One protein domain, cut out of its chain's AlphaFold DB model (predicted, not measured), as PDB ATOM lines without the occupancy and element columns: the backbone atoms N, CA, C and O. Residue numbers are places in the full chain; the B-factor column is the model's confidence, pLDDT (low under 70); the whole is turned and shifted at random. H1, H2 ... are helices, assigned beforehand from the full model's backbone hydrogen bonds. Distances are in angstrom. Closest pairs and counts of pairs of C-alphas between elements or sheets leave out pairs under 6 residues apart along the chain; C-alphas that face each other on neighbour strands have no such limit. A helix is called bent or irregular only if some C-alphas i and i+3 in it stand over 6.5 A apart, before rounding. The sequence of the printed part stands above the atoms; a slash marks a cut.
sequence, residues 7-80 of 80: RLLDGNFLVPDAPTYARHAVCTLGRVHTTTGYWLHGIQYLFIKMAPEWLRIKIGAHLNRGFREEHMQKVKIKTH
ATOM      1  N   ARG A   7     -29.567  13.865 -26.368       64.38
ATOM      2  CA  ARG A   7     -30.601  13.715 -25.324       64.38
ATOM      3  C   ARG A   7     -30.092  13.245 -23.955       64.38
ATOM      4  O   ARG A   7     -30.743  13.508 -22.955       64.38
ATOM      5  N   LEU A   8     -28.994  12.489 -23.910       64.81
ATOM      6  CA  LEU A   8     -28.366  12.061 -22.654       64.81
ATOM      7  C   LEU A   8     -27.432  13.141 -22.091       64.81
ATOM      8  O   LEU A   8     -27.125  13.097 -20.906       64.81
ATOM      9  N   LEU A   9     -26.979  14.070 -22.937       69.88
ATOM     10  CA  LEU A   9     -26.097  15.181 -22.578       69.88
ATOM     11  C   LEU A   9     -26.885  16.437 -22.183       69.88
ATOM     12  O   LEU A   9     -26.482  17.127 -21.267       69.88
ATOM     13  N   ASP A  10     -28.032  16.715 -22.803       67.88
ATOM     14  CA  ASP A  10     -28.877  17.862 -22.426       67.88
ATOM     15  C   ASP A  10     -29.471  17.719 -21.016       67.88
ATOM     16  O   ASP A  10     -29.900  18.696 -20.401       67.88
ATOM     17  N   GLY A  11     -29.475  16.497 -20.480       64.12
ATOM     18  CA  GLY A  11     -30.084  16.189 -19.202       64.12
ATOM     19  C   GLY A  11     -31.609  16.338 -19.229       64.12
ATOM     20  O   GLY A  11     -32.229  16.969 -20.080       64.12
ATOM     21  N   ASN A  12     -32.258  15.703 -18.270       67.69
ATOM     22  CA  ASN A  12     -33.680  15.803 -18.019       67.69
ATOM     23  C   ASN A  12     -33.923  15.615 -16.519       67.69
ATOM     24  O   ASN A  12     -33.048  15.141 -15.795       67.69
ATOM     25  N   PHE A  13     -35.132  15.913 -16.044       66.25
ATOM     26  CA  PHE A  13     -35.481  15.756 -14.630       66.25
ATOM     27  C   PHE A  13     -35.152  14.352 -14.088       66.25
ATOM     28  O   PHE A  13     -34.630  14.225 -12.989       66.25
ATOM     29  N   LEU A  14     -35.390  13.305 -14.888       67.81
ATOM     30  CA  LEU A  14     -35.098  11.912 -14.526       67.81
ATOM     31  C   LEU A  14     -33.635  11.493 -14.749       67.81
ATOM     32  O   LEU A  14     -33.173  10.554 -14.111       67.81
ATOM     33  N   VAL A  15     -32.914  12.154 -15.655       72.75
ATOM     34  CA  VAL A  15     -31.528  11.820 -16.019       72.75
ATOM     35  C   VAL A  15     -30.749  13.130 -16.076       72.75
ATOM     36  O   VAL A  15     -30.754  13.774 -17.117       72.75
ATOM     37  N   PRO A  16     -30.144  13.583 -14.970       77.12
ATOM     38  CA  PRO A  16     -29.465  14.866 -14.921       77.12
ATOM     39  C   PRO A  16     -28.265  14.877 -15.868       77.12
ATOM     40  O   PRO A  16     -27.664  13.836 -16.138       77.12
ATOM     41  N   ASP A  17     -27.895  16.072 -16.319       80.50
ATOM     42  CA  ASP A  17     -26.667  16.277 -17.080       80.50
ATOM     43  C   ASP A  17     -25.435  15.801 -16.276       80.50
ATOM     44  O   ASP A  17     -25.398  15.861 -15.036       80.50
ATOM     45  N   ALA A  18     -24.418  15.315 -16.985       80.38
ATOM     46  CA  ALA A  18     -23.209  14.703 -16.445       80.38
ATOM     47  C   ALA A  18     -22.504  15.532 -15.343       80.38
ATOM     48  O   ALA A  18     -22.238  14.970 -14.273       80.38
ATOM     49  N   PRO A  19     -22.216  16.841 -15.511       82.56
ATOM     50  CA  PRO A  19     -21.623  17.668 -14.462       82.56
ATOM     51  C   PRO A  19     -22.517  17.799 -13.226       82.56
ATOM     52  O   PRO A  19     -22.013  17.788 -12.099       82.56
ATOM     53  N   THR A  20     -23.838  17.880 -13.407       81.88
ATOM     54  CA  THR A  20     -24.787  17.967 -12.287       81.88
ATOM     55  C   THR A  20     -24.763  16.677 -11.476       81.88
ATOM     56  O   THR A  20     -24.625  16.716 -10.250       81.88
ATOM     57  N   TYR A  21     -24.817  15.528 -12.153       83.88
ATOM     58  CA  TYR A  21     -24.678  14.224 -11.510       83.88
ATOM     59  C   TYR A  21     -23.352  14.103 -10.747       83.88
ATOM     60  O   TYR A  21     -23.352  13.765  -9.562       83.88
ATOM     61  N   ALA A  22     -22.230  14.433 -11.395       85.12
ATOM     62  CA  ALA A  22     -20.903  14.320 -10.801       85.12
ATOM     63  C   ALA A  22     -20.759  15.182  -9.538       85.12
ATOM     64  O   ALA A  22     -20.231  14.709  -8.530       85.12
ATOM     65  N   ARG A  23     -21.285  16.414  -9.546       85.56
ATOM     66  CA  ARG A  23     -21.233  17.309  -8.379       85.56
ATOM     67  C   ARG A  23     -21.987  16.731  -7.182       85.56
ATOM     68  O   ARG A  23     -21.465  16.735  -6.069       85.56
ATOM     69  N   HIS A  24     -23.192  16.211  -7.409       83.56
ATOM     70  CA  HIS A  24     -23.971  15.577  -6.346       83.56
ATOM     71  C   HIS A  24     -23.314  14.283  -5.848       83.56
ATOM     72  O   HIS A  24     -23.240  14.077  -4.635       83.56
ATOM     73  N   ALA A  25     -22.763  13.465  -6.749       83.88
ATOM     74  CA  ALA A  25     -22.091  12.225  -6.385       83.88
ATOM     75  C   ALA A  25     -20.863  12.492  -5.504       83.88
ATOM     76  O   ALA A  25     -20.742  11.903  -4.428       83.88
ATOM     77  N   VAL A  26     -20.011  13.445  -5.897       85.62
ATOM     78  CA  VAL A  26     -18.816  13.827  -5.130       85.62
ATOM     79  C   VAL A  26     -19.181  14.389  -3.757       85.62
ATOM     80  O   VAL A  26     -18.562  14.002  -2.770       85.62
ATOM     81  N   CYS A  27     -20.232  15.210  -3.645       83.06
ATOM     82  CA  CYS A  27     -20.709  15.696  -2.343       83.06
ATOM     83  C   CYS A  27     -21.174  14.579  -1.393       83.06
ATOM     84  O   CYS A  27     -21.211  14.784  -0.180       83.06
ATOM     85  N   THR A  28     -21.559  13.416  -1.922       80.50
ATOM     86  CA  THR A  28     -21.999  12.273  -1.108       80.50
ATOM     87  C   THR A  28     -20.876  11.295  -0.754       80.50
ATOM     88  O   THR A  28     -21.053  10.493   0.171       80.50
ATOM     89  N   LEU A  29     -19.715  11.386  -1.415       80.69
ATOM     90  CA  LEU A  29     -18.537  10.576  -1.095       80.69
ATOM     91  C   LEU A  29     -18.051  10.887   0.327       80.69
ATOM     92  O   LEU A  29     -17.899  12.042   0.713       80.69
ATOM     93  N   GLY A  30     -17.842   9.843   1.130       81.31
ATOM     94  CA  GLY A  30     -17.406   9.965   2.526       81.31
ATOM     95  C   GLY A  30     -18.504  10.347   3.526       81.31
ATOM     96  O   GLY A  30     -18.285  10.223   4.727       81.31
ATOM     97  N   ARG A  31     -19.698  10.753   3.066       77.62
ATOM     98  CA  ARG A  31     -20.850  11.043   3.940       77.62
ATOM     99  C   ARG A  31     -21.830   9.872   4.033       77.62
ATOM    100  O   ARG A  31     -22.448   9.681   5.075       77.62
ATOM    101  N   VAL A  32     -21.990   9.106   2.952       76.75
ATOM    102  CA  VAL A  32     -22.944   7.988   2.867       76.75
ATOM    103  C   VAL A  32     -22.258   6.766   2.252       76.75
ATOM    104  O   VAL A  32     -21.577   6.882   1.238       76.75
ATOM    105  N   HIS A  33     -22.454   5.588   2.851       70.94
ATOM    106  CA  HIS A  33     -21.808   4.337   2.420       70.94
ATOM    107  C   HIS A  33     -22.418   3.746   1.131       70.94
ATOM    108  O   HIS A  33     -21.783   2.964   0.428       70.94
ATOM    109  N   THR A  34     -23.669   4.090   0.802       71.44
ATOM    110  CA  THR A  34     -24.347   3.657  -0.431       71.44
ATOM    111  C   THR A  34     -25.319   4.735  -0.894       71.44
ATOM    112  O   THR A  34     -26.237   5.110  -0.171       71.44
ATOM    113  N   THR A  35     -25.107   5.252  -2.101       74.81
ATOM    114  CA  THR A  35     -25.897   6.339  -2.688       74.81
ATOM    115  C   THR A  35     -25.946   6.174  -4.200       74.81
ATOM    116  O   THR A  35     -24.991   5.707  -4.816       74.81
ATOM    117  N   THR A  36     -27.057   6.577  -4.808       73.38
ATOM    118  CA  THR A  36     -27.247   6.610  -6.264       73.38
ATOM    119  C   THR A  36     -26.575   7.820  -6.925       73.38
ATOM    120  O   THR A  36     -26.837   8.098  -8.089       73.38
ATOM    121  N   GLY A  37     -25.776   8.601  -6.188       68.19
ATOM    122  CA  GLY A  37     -25.060   9.784  -6.687       68.19
ATOM    123  C   GLY A  37     -25.939  11.024  -6.906       68.19
ATOM    124  O   GLY A  37     -25.453  12.142  -6.805       68.19
ATOM    125  N   TYR A  38     -27.247  10.851  -7.115       77.50
ATOM    126  CA  TYR A  38     -28.238  11.927  -7.202       77.50
ATOM    127  C   TYR A  38     -29.481  11.593  -6.370       77.50
ATOM    128  O   TYR A  38     -29.958  10.457  -6.382       77.50
ATOM    129  N   TRP A  39     -30.017  12.585  -5.657       75.12
ATOM    130  CA  TRP A  39     -31.088  12.395  -4.672       75.12
ATOM    131  C   TRP A  39     -32.382  11.842  -5.291       75.12
ATOM    132  O   TRP A  39     -32.995  10.937  -4.728       75.12
ATOM    133  N   LEU A  40     -32.760  12.310  -6.488       79.19
ATOM    134  CA  LEU A  40     -33.974  11.847  -7.165       79.19
ATOM    135  C   LEU A  40     -33.878  10.372  -7.574       79.19
ATOM    136  O   LEU A  40     -34.876   9.655  -7.530       79.19
ATOM    137  N   HIS A  41     -32.674   9.886  -7.897       81.12
ATOM    138  CA  HIS A  41     -32.471   8.467  -8.196       81.12
ATOM    139  C   HIS A  41     -32.754   7.583  -6.977       81.12
ATOM    140  O   HIS A  41     -33.176   6.445  -7.151       81.12
ATOM    141  N   GLY A  42     -32.598   8.099  -5.753       79.38
ATOM    142  CA  GLY A  42     -32.982   7.383  -4.537       79.38
ATOM    143  C   GLY A  42     -34.495   7.166  -4.450       79.38
ATOM    144  O   GLY A  42     -34.953   6.067  -4.137       79.38
ATOM    145  N   ILE A  43     -35.277   8.187  -4.814       81.81
ATOM    146  CA  ILE A  43     -36.742   8.108  -4.885       81.81
ATOM    147  C   ILE A  43     -37.168   7.159  -6.009       81.81
ATOM    148  O   ILE A  43     -37.983   6.261  -5.797       81.81
ATOM    149  N   GLN A  44     -36.577   7.299  -7.196       82.81
ATOM    150  CA  GLN A  44     -36.837   6.399  -8.318       82.81
ATOM    151  C   GLN A  44     -36.510   4.942  -7.963       82.81
ATOM    152  O   GLN A  44     -37.296   4.042  -8.262       82.81
ATOM    153  N   TYR A  45     -35.383   4.700  -7.291       82.81
ATOM    154  CA  TYR A  45     -34.982   3.372  -6.837       82.81
ATOM    155  C   TYR A  45     -36.001   2.773  -5.865       82.81
ATOM    156  O   TYR A  45     -36.348   1.599  -6.003       82.81
ATOM    157  N   LEU A  46     -36.538   3.572  -4.936       85.06
ATOM    158  CA  LEU A  46     -37.599   3.135  -4.028       85.06
ATOM    159  C   LEU A  46     -38.837   2.660  -4.803       85.06
ATOM    160  O   LEU A  46     -39.308   1.544  -4.581       85.06
ATOM    161  N   PHE A  47     -39.324   3.458  -5.757       84.88
ATOM    162  CA  PHE A  47     -40.486   3.090  -6.573       84.88
ATOM    163  C   PHE A  47     -40.236   1.846  -7.429       84.88
ATOM    164  O   PHE A  47     -41.085   0.959  -7.487       84.88
ATOM    165  N   ILE A  48     -39.058   1.733  -8.051       85.56
ATOM    166  CA  ILE A  48     -38.687   0.556  -8.849       85.56
ATOM    167  C   ILE A  48     -38.604  -0.696  -7.970       85.56
ATOM    168  O   ILE A  48     -39.030  -1.767  -8.395       85.56
ATOM    169  N   LYS A  49     -38.080  -0.579  -6.746       84.69
ATOM    170  CA  LYS A  49     -37.962  -1.708  -5.816       84.69
ATOM    171  C   LYS A  49     -39.320  -2.170  -5.283       84.69
ATOM    172  O   LYS A  49     -39.493  -3.363  -5.058       84.69
ATOM    173  N   MET A  50     -40.274  -1.252  -5.120       89.06
ATOM    174  CA  MET A  50     -41.661  -1.586  -4.768       89.06
ATOM    175  C   MET A  50     -42.449  -2.168  -5.951       89.06
ATOM    176  O   MET A  50     -43.404  -2.912  -5.745       89.06
ATOM    177  N   ALA A  51     -42.065  -1.850  -7.190       87.12
ATOM    178  CA  ALA A  51     -42.778  -2.312  -8.372       87.12
ATOM    179  C   ALA A  51     -42.619  -3.834  -8.604       87.12
ATOM    180  O   ALA A  51     -41.504  -4.376  -8.551       87.12
ATOM    181  N   PRO A  52     -43.709  -4.544  -8.951       89.56
ATOM    182  CA  PRO A  52     -43.652  -5.965  -9.264       89.56
ATOM    183  C   PRO A  52     -42.805  -6.232 -10.518       89.56
ATOM    184  O   PRO A  52     -42.666  -5.387 -11.405       89.56
ATOM    185  N   GLU A  53     -42.211  -7.422 -10.588       88.94
ATOM    186  CA  GLU A  53     -41.227  -7.785 -11.616       88.94
ATOM    187  C   GLU A  53     -41.786  -7.692 -13.045       88.94
ATOM    188  O   GLU A  53     -41.151  -7.106 -13.920       88.94
ATOM    189  N   TRP A  54     -43.014  -8.170 -13.267       91.00
ATOM    190  CA  TRP A  54     -43.665  -8.118 -14.579       91.00
ATOM    191  C   TRP A  54     -43.762  -6.687 -15.131       91.00
ATOM    192  O   TRP A  54     -43.596  -6.465 -16.333       91.00
ATOM    193  N   LEU A  55     -43.992  -5.702 -14.255       89.00
ATOM    194  CA  LEU A  55     -44.119  -4.300 -14.641       89.00
ATOM    195  C   LEU A  55     -42.757  -3.735 -15.048       89.00
ATOM    196  O   LEU A  55     -42.645  -3.083 -16.088       89.00
ATOM    197  N   ARG A  56     -41.710  -4.050 -14.275       88.25
ATOM    198  CA  ARG A  56     -40.325  -3.671 -14.593       88.25
ATOM    199  C   ARG A  56     -39.881  -4.247 -15.937       88.25
ATOM    200  O   ARG A  56     -39.332  -3.513 -16.758       88.25
ATOM    201  N   ILE A  57     -40.184  -5.521 -16.195       90.94
ATOM    202  CA  ILE A  57     -39.862  -6.190 -17.464       90.94
ATOM    203  C   ILE A  57     -40.600  -5.525 -18.632       90.94
ATOM    204  O   ILE A  57     -39.983  -5.225 -19.655       90.94
ATOM    205  N   LYS A  58     -41.900  -5.236 -18.486       91.06
ATOM    206  CA  LYS A  58     -42.702  -4.610 -19.549       91.06
ATOM    207  C   LYS A  58     -42.200  -3.207 -19.904       91.06
ATOM    208  O   LYS A  58     -42.076  -2.888 -21.088       91.06
ATOM    209  N   ILE A  59     -41.878  -2.391 -18.899       88.69
ATOM    210  CA  ILE A  59     -41.326  -1.042 -19.098       88.69
ATOM    211  C   ILE A  59     -39.944  -1.126 -19.756       88.69
ATOM    212  O   ILE A  59     -39.703  -0.450 -20.756       88.69
ATOM    213  N   GLY A  60     -39.061  -1.999 -19.261       87.62
ATOM    214  CA  GLY A  60     -37.733  -2.204 -19.845       87.62
ATOM    215  C   GLY A  60     -37.794  -2.664 -21.305       87.62
ATOM    216  O   GLY A  60     -37.075  -2.137 -22.153       87.62
ATOM    217  N   ALA A  61     -38.708  -3.583 -21.632       90.75
ATOM    218  CA  ALA A  61     -38.925  -4.041 -23.002       90.75
ATOM    219  C   ALA A  61     -39.415  -2.916 -23.930       90.75
ATOM    220  O   ALA A  61     -38.987  -2.841 -25.084       90.75
ATOM    221  N   HIS A  62     -40.285  -2.030 -23.435       90.50
ATOM    222  CA  HIS A  62     -40.756  -0.874 -24.195       90.50
ATOM    223  C   HIS A  62     -39.625   0.130 -24.467       90.50
ATOM    224  O   HIS A  62     -39.412   0.512 -25.618       90.50
ATOM    225  N   LEU A  63     -38.842   0.482 -23.442       86.06
ATOM    226  CA  LEU A  63     -37.698   1.393 -23.573       86.06
ATOM    227  C   LEU A  63     -36.635   0.846 -24.537       86.06
ATOM    228  O   LEU A  63     -36.194   1.553 -25.440       86.06
ATOM    229  N   ASN A  64     -36.283  -0.437 -24.411       87.50
ATOM    230  CA  ASN A  64     -35.308  -1.082 -25.293       87.50
ATOM    231  C   ASN A  64     -35.759  -1.106 -26.758       87.50
ATOM    232  O   ASN A  64     -34.927  -0.968 -27.656       87.50
ATOM    233  N   ARG A  65     -37.063  -1.262 -27.023       89.19
ATOM    234  CA  ARG A  65     -37.599  -1.162 -28.388       89.19
ATOM    235  C   ARG A  65     -37.395   0.239 -28.962       89.19
ATOM    236  O   ARG A  65     -36.857   0.333 -30.062       89.19
ATOM    237  N   GLY A  66     -37.713   1.282 -28.194       85.81
ATOM    238  CA  GLY A  66     -37.489   2.672 -28.602       85.81
ATOM    239  C   GLY A  66     -36.012   2.979 -28.868       85.81
ATOM    240  O   GLY A  66     -35.666   3.488 -29.932       85.81
ATOM    241  N   PHE A  67     -35.109   2.579 -27.966       84.44
ATOM    242  CA  PHE A  67     -33.665   2.778 -28.165       84.44
ATOM    243  C   PHE A  67     -33.125   2.036 -29.389       84.44
ATOM    244  O   PHE A  67     -32.274   2.560 -30.111       84.44
ATOM    245  N   ARG A  68     -33.626   0.825 -29.652       85.19
ATOM    246  CA  ARG A  68     -33.248   0.053 -30.839       85.19
ATOM    247  C   ARG A  68     -33.699   0.751 -32.120       85.19
ATOM    248  O   ARG A  68     -32.935   0.789 -33.079       85.19
ATOM    249  N   GLU A  69     -34.903   1.307 -32.144       87.75
ATOM    250  CA  GLU A  69     -35.410   2.068 -33.291       87.75
ATOM    251  C   GLU A  69     -34.587   3.339 -33.526       87.75
ATOM    252  O   GLU A  69     -34.119   3.555 -34.646       87.75
ATOM    253  N   GLU A  70     -34.305   4.120 -32.478       83.19
ATOM    254  CA  GLU A  70     -33.432   5.298 -32.570       83.19
ATOM    255  C   GLU A  70     -32.026   4.937 -33.083       83.19
ATOM    256  O   GLU A  70     -31.456   5.656 -33.908       83.19
ATOM    257  N   HIS A  71     -31.464   3.813 -32.632       82.25
ATOM    258  CA  HIS A  71     -30.170   3.326 -33.109       82.25
ATOM    259  C   HIS A  71     -30.206   2.977 -34.602       82.25
ATOM    260  O   HIS A  71     -29.334   3.410 -35.354       82.25
ATOM    261  N   MET A  72     -31.221   2.235 -35.050       85.94
ATOM    262  CA  MET A  72     -31.357   1.854 -36.462       85.94
ATOM    263  C   MET A  72     -31.532   3.079 -37.369       85.94
ATOM    264  O   MET A  72     -30.931   3.129 -38.441       85.94
ATOM    265  N   GLN A  73     -32.276   4.098 -36.923       83.75
ATOM    266  CA  GLN A  73     -32.405   5.368 -37.649       83.75
ATOM    267  C   GLN A  73     -31.056   6.088 -37.778       83.75
ATOM    268  O   GLN A  73     -30.682   6.505 -38.874       83.75
ATOM    269  N   LYS A  74     -30.275   6.176 -36.692       79.38
ATOM    270  CA  LYS A  74     -28.929   6.777 -36.723       79.38
ATOM    271  C   LYS A  74     -27.970   6.030 -37.647       79.38
ATOM    272  O   LYS A  74     -27.203   6.672 -38.361       79.38
ATOM    273  N   VAL A  75     -28.007   4.696 -37.647       81.62
ATOM    274  CA  VAL A  75     -27.197   3.878 -38.562       81.62
ATOM    275  C   VAL A  75     -27.574   4.180 -40.010       81.62
ATOM    276  O   VAL A  75     -26.689   4.456 -40.812       81.62
ATOM    277  N   LYS A  76     -28.874   4.221 -40.329       78.94
ATOM    278  CA  LYS A  76     -29.357   4.502 -41.687       78.94
ATOM    279  C   LYS A  76     -28.942   5.890 -42.190       78.94
ATOM    280  O   LYS A  76     -28.516   6.004 -43.332       78.94
ATOM    281  N   ILE A  77     -29.020   6.915 -41.336       77.38
ATOM    282  CA  ILE A  77     -28.579   8.287 -41.654       77.38
ATOM    283  C   ILE A  77     -27.068   8.348 -41.917       77.38
ATOM    284  O   ILE A  77     -26.638   9.137 -42.741       77.38
ATOM    285  N   LYS A  78     -26.260   7.529 -41.234       69.62
ATOM    286  CA  LYS A  78     -24.796   7.523 -41.393       69.62
ATOM    287  C   LYS A  78     -24.316   6.776 -42.649       69.62
ATOM    288  O   LYS A  78     -23.165   6.934 -43.039       69.62
ATOM    289  N   THR A  79     -25.146   5.899 -43.214       69.31
ATOM    290  CA  THR A  79     -24.812   5.086 -44.398       69.31
ATOM    291  C   THR A  79     -25.146   5.788 -45.722       69.31
ATOM    292  O   THR A  79     -24.625   5.374 -46.754       69.31
ATOM    293  N   HIS A  80     -25.980   6.832 -45.694       52.19
ATOM    294  CA  HIS A  80     -26.201   7.755 -46.814       52.19
ATOM    295  C   HIS A  80     -25.254   8.953 -46.731       52.19
ATOM    296  O   HIS A  80     -24.936   9.494 -47.812       52.19
TER     297      HIS A  80
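Overview. This is residues 7 to 80 of the 80 residues of the protein "Steroid dehydrogenase" of Pararge aegeria (specked wood butterfly) (UniProt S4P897). Three helices follow one another as an open, angular hook: the long helix H3 and the shorter H2 make a V with its corner at residues 51 and 52, and H1 stands crosswise near the other end of H2, with the space between H1 and H3 left open. H3 is the long arm that sticks out, with residues 57 to 80 standing free, while H1, H2 and the links near them make a smaller body. The printed part has 74 residues with three named helices, H1, H2 and H3 in that order, and no named strand; its class is all helix. The whole is loose, with a radius of gyration of the C-alphas of 16.3 A, and it spans 51 by 33 by 18 A, only just flat.

Along the chain. Begin with the longest helix, H3, residues 53 to 79: find C-alpha 53 at (-41.227, -7.785, -11.616), and from there the helix runs 38.9 A to C-alpha 79 at (-24.812, 5.086, -44.398). Go back along the chain to H2, residues 39 to 50, which measures 17.5 A from first to last C-alpha. Before it comes H1, residues 18 to 28, which starts at C-alpha 18 at (-23.209, 14.703, -16.445) and is 15.6 A long. None of the three helices is bent or irregular.

Arrangement. Look first where H3 follows H2: the two are close but not clearly touching, and their closest C-alphas, those of Ile 48 and Arg 56, are 7.3 A apart. Their lines stand at a steep tilt of 56 degrees, and they run opposite ways. At the other end of H2, look at Trp 39: its C-alpha and that of His 24 in H1 are the closest of these two helices, 8.0 A apart. H1 and H2 are close but not clearly touching, and their lines are about perpendicular, at 85 degrees. H1 and H3 are apart. In the backbone, every O i to N i+4 pair is within hydrogen-bond range in H1 and H3, and 7 of 8 are in H2.

Size, cuts and confidence. The two C-alphas farthest apart are those of Arg 31 and His 80, 51.1 A. Residues 49 to 55, of which 53 to 55 belong to H3, and residues 57 to 80, of which 57 to 79 belong to H3, stand free; the body without them has 43 residues and spans 31 by 28 by 12 A. The link from H2 to H3 is tight, with 2 residues, and the link from H1 to H2 is short, with 10. The printed part has no cut and ends at residue 80, the chain's last. Its mean pLDDT is 80.4; look for values under 70 at residues 7 to 14, residue 37 and residues 78 to 80.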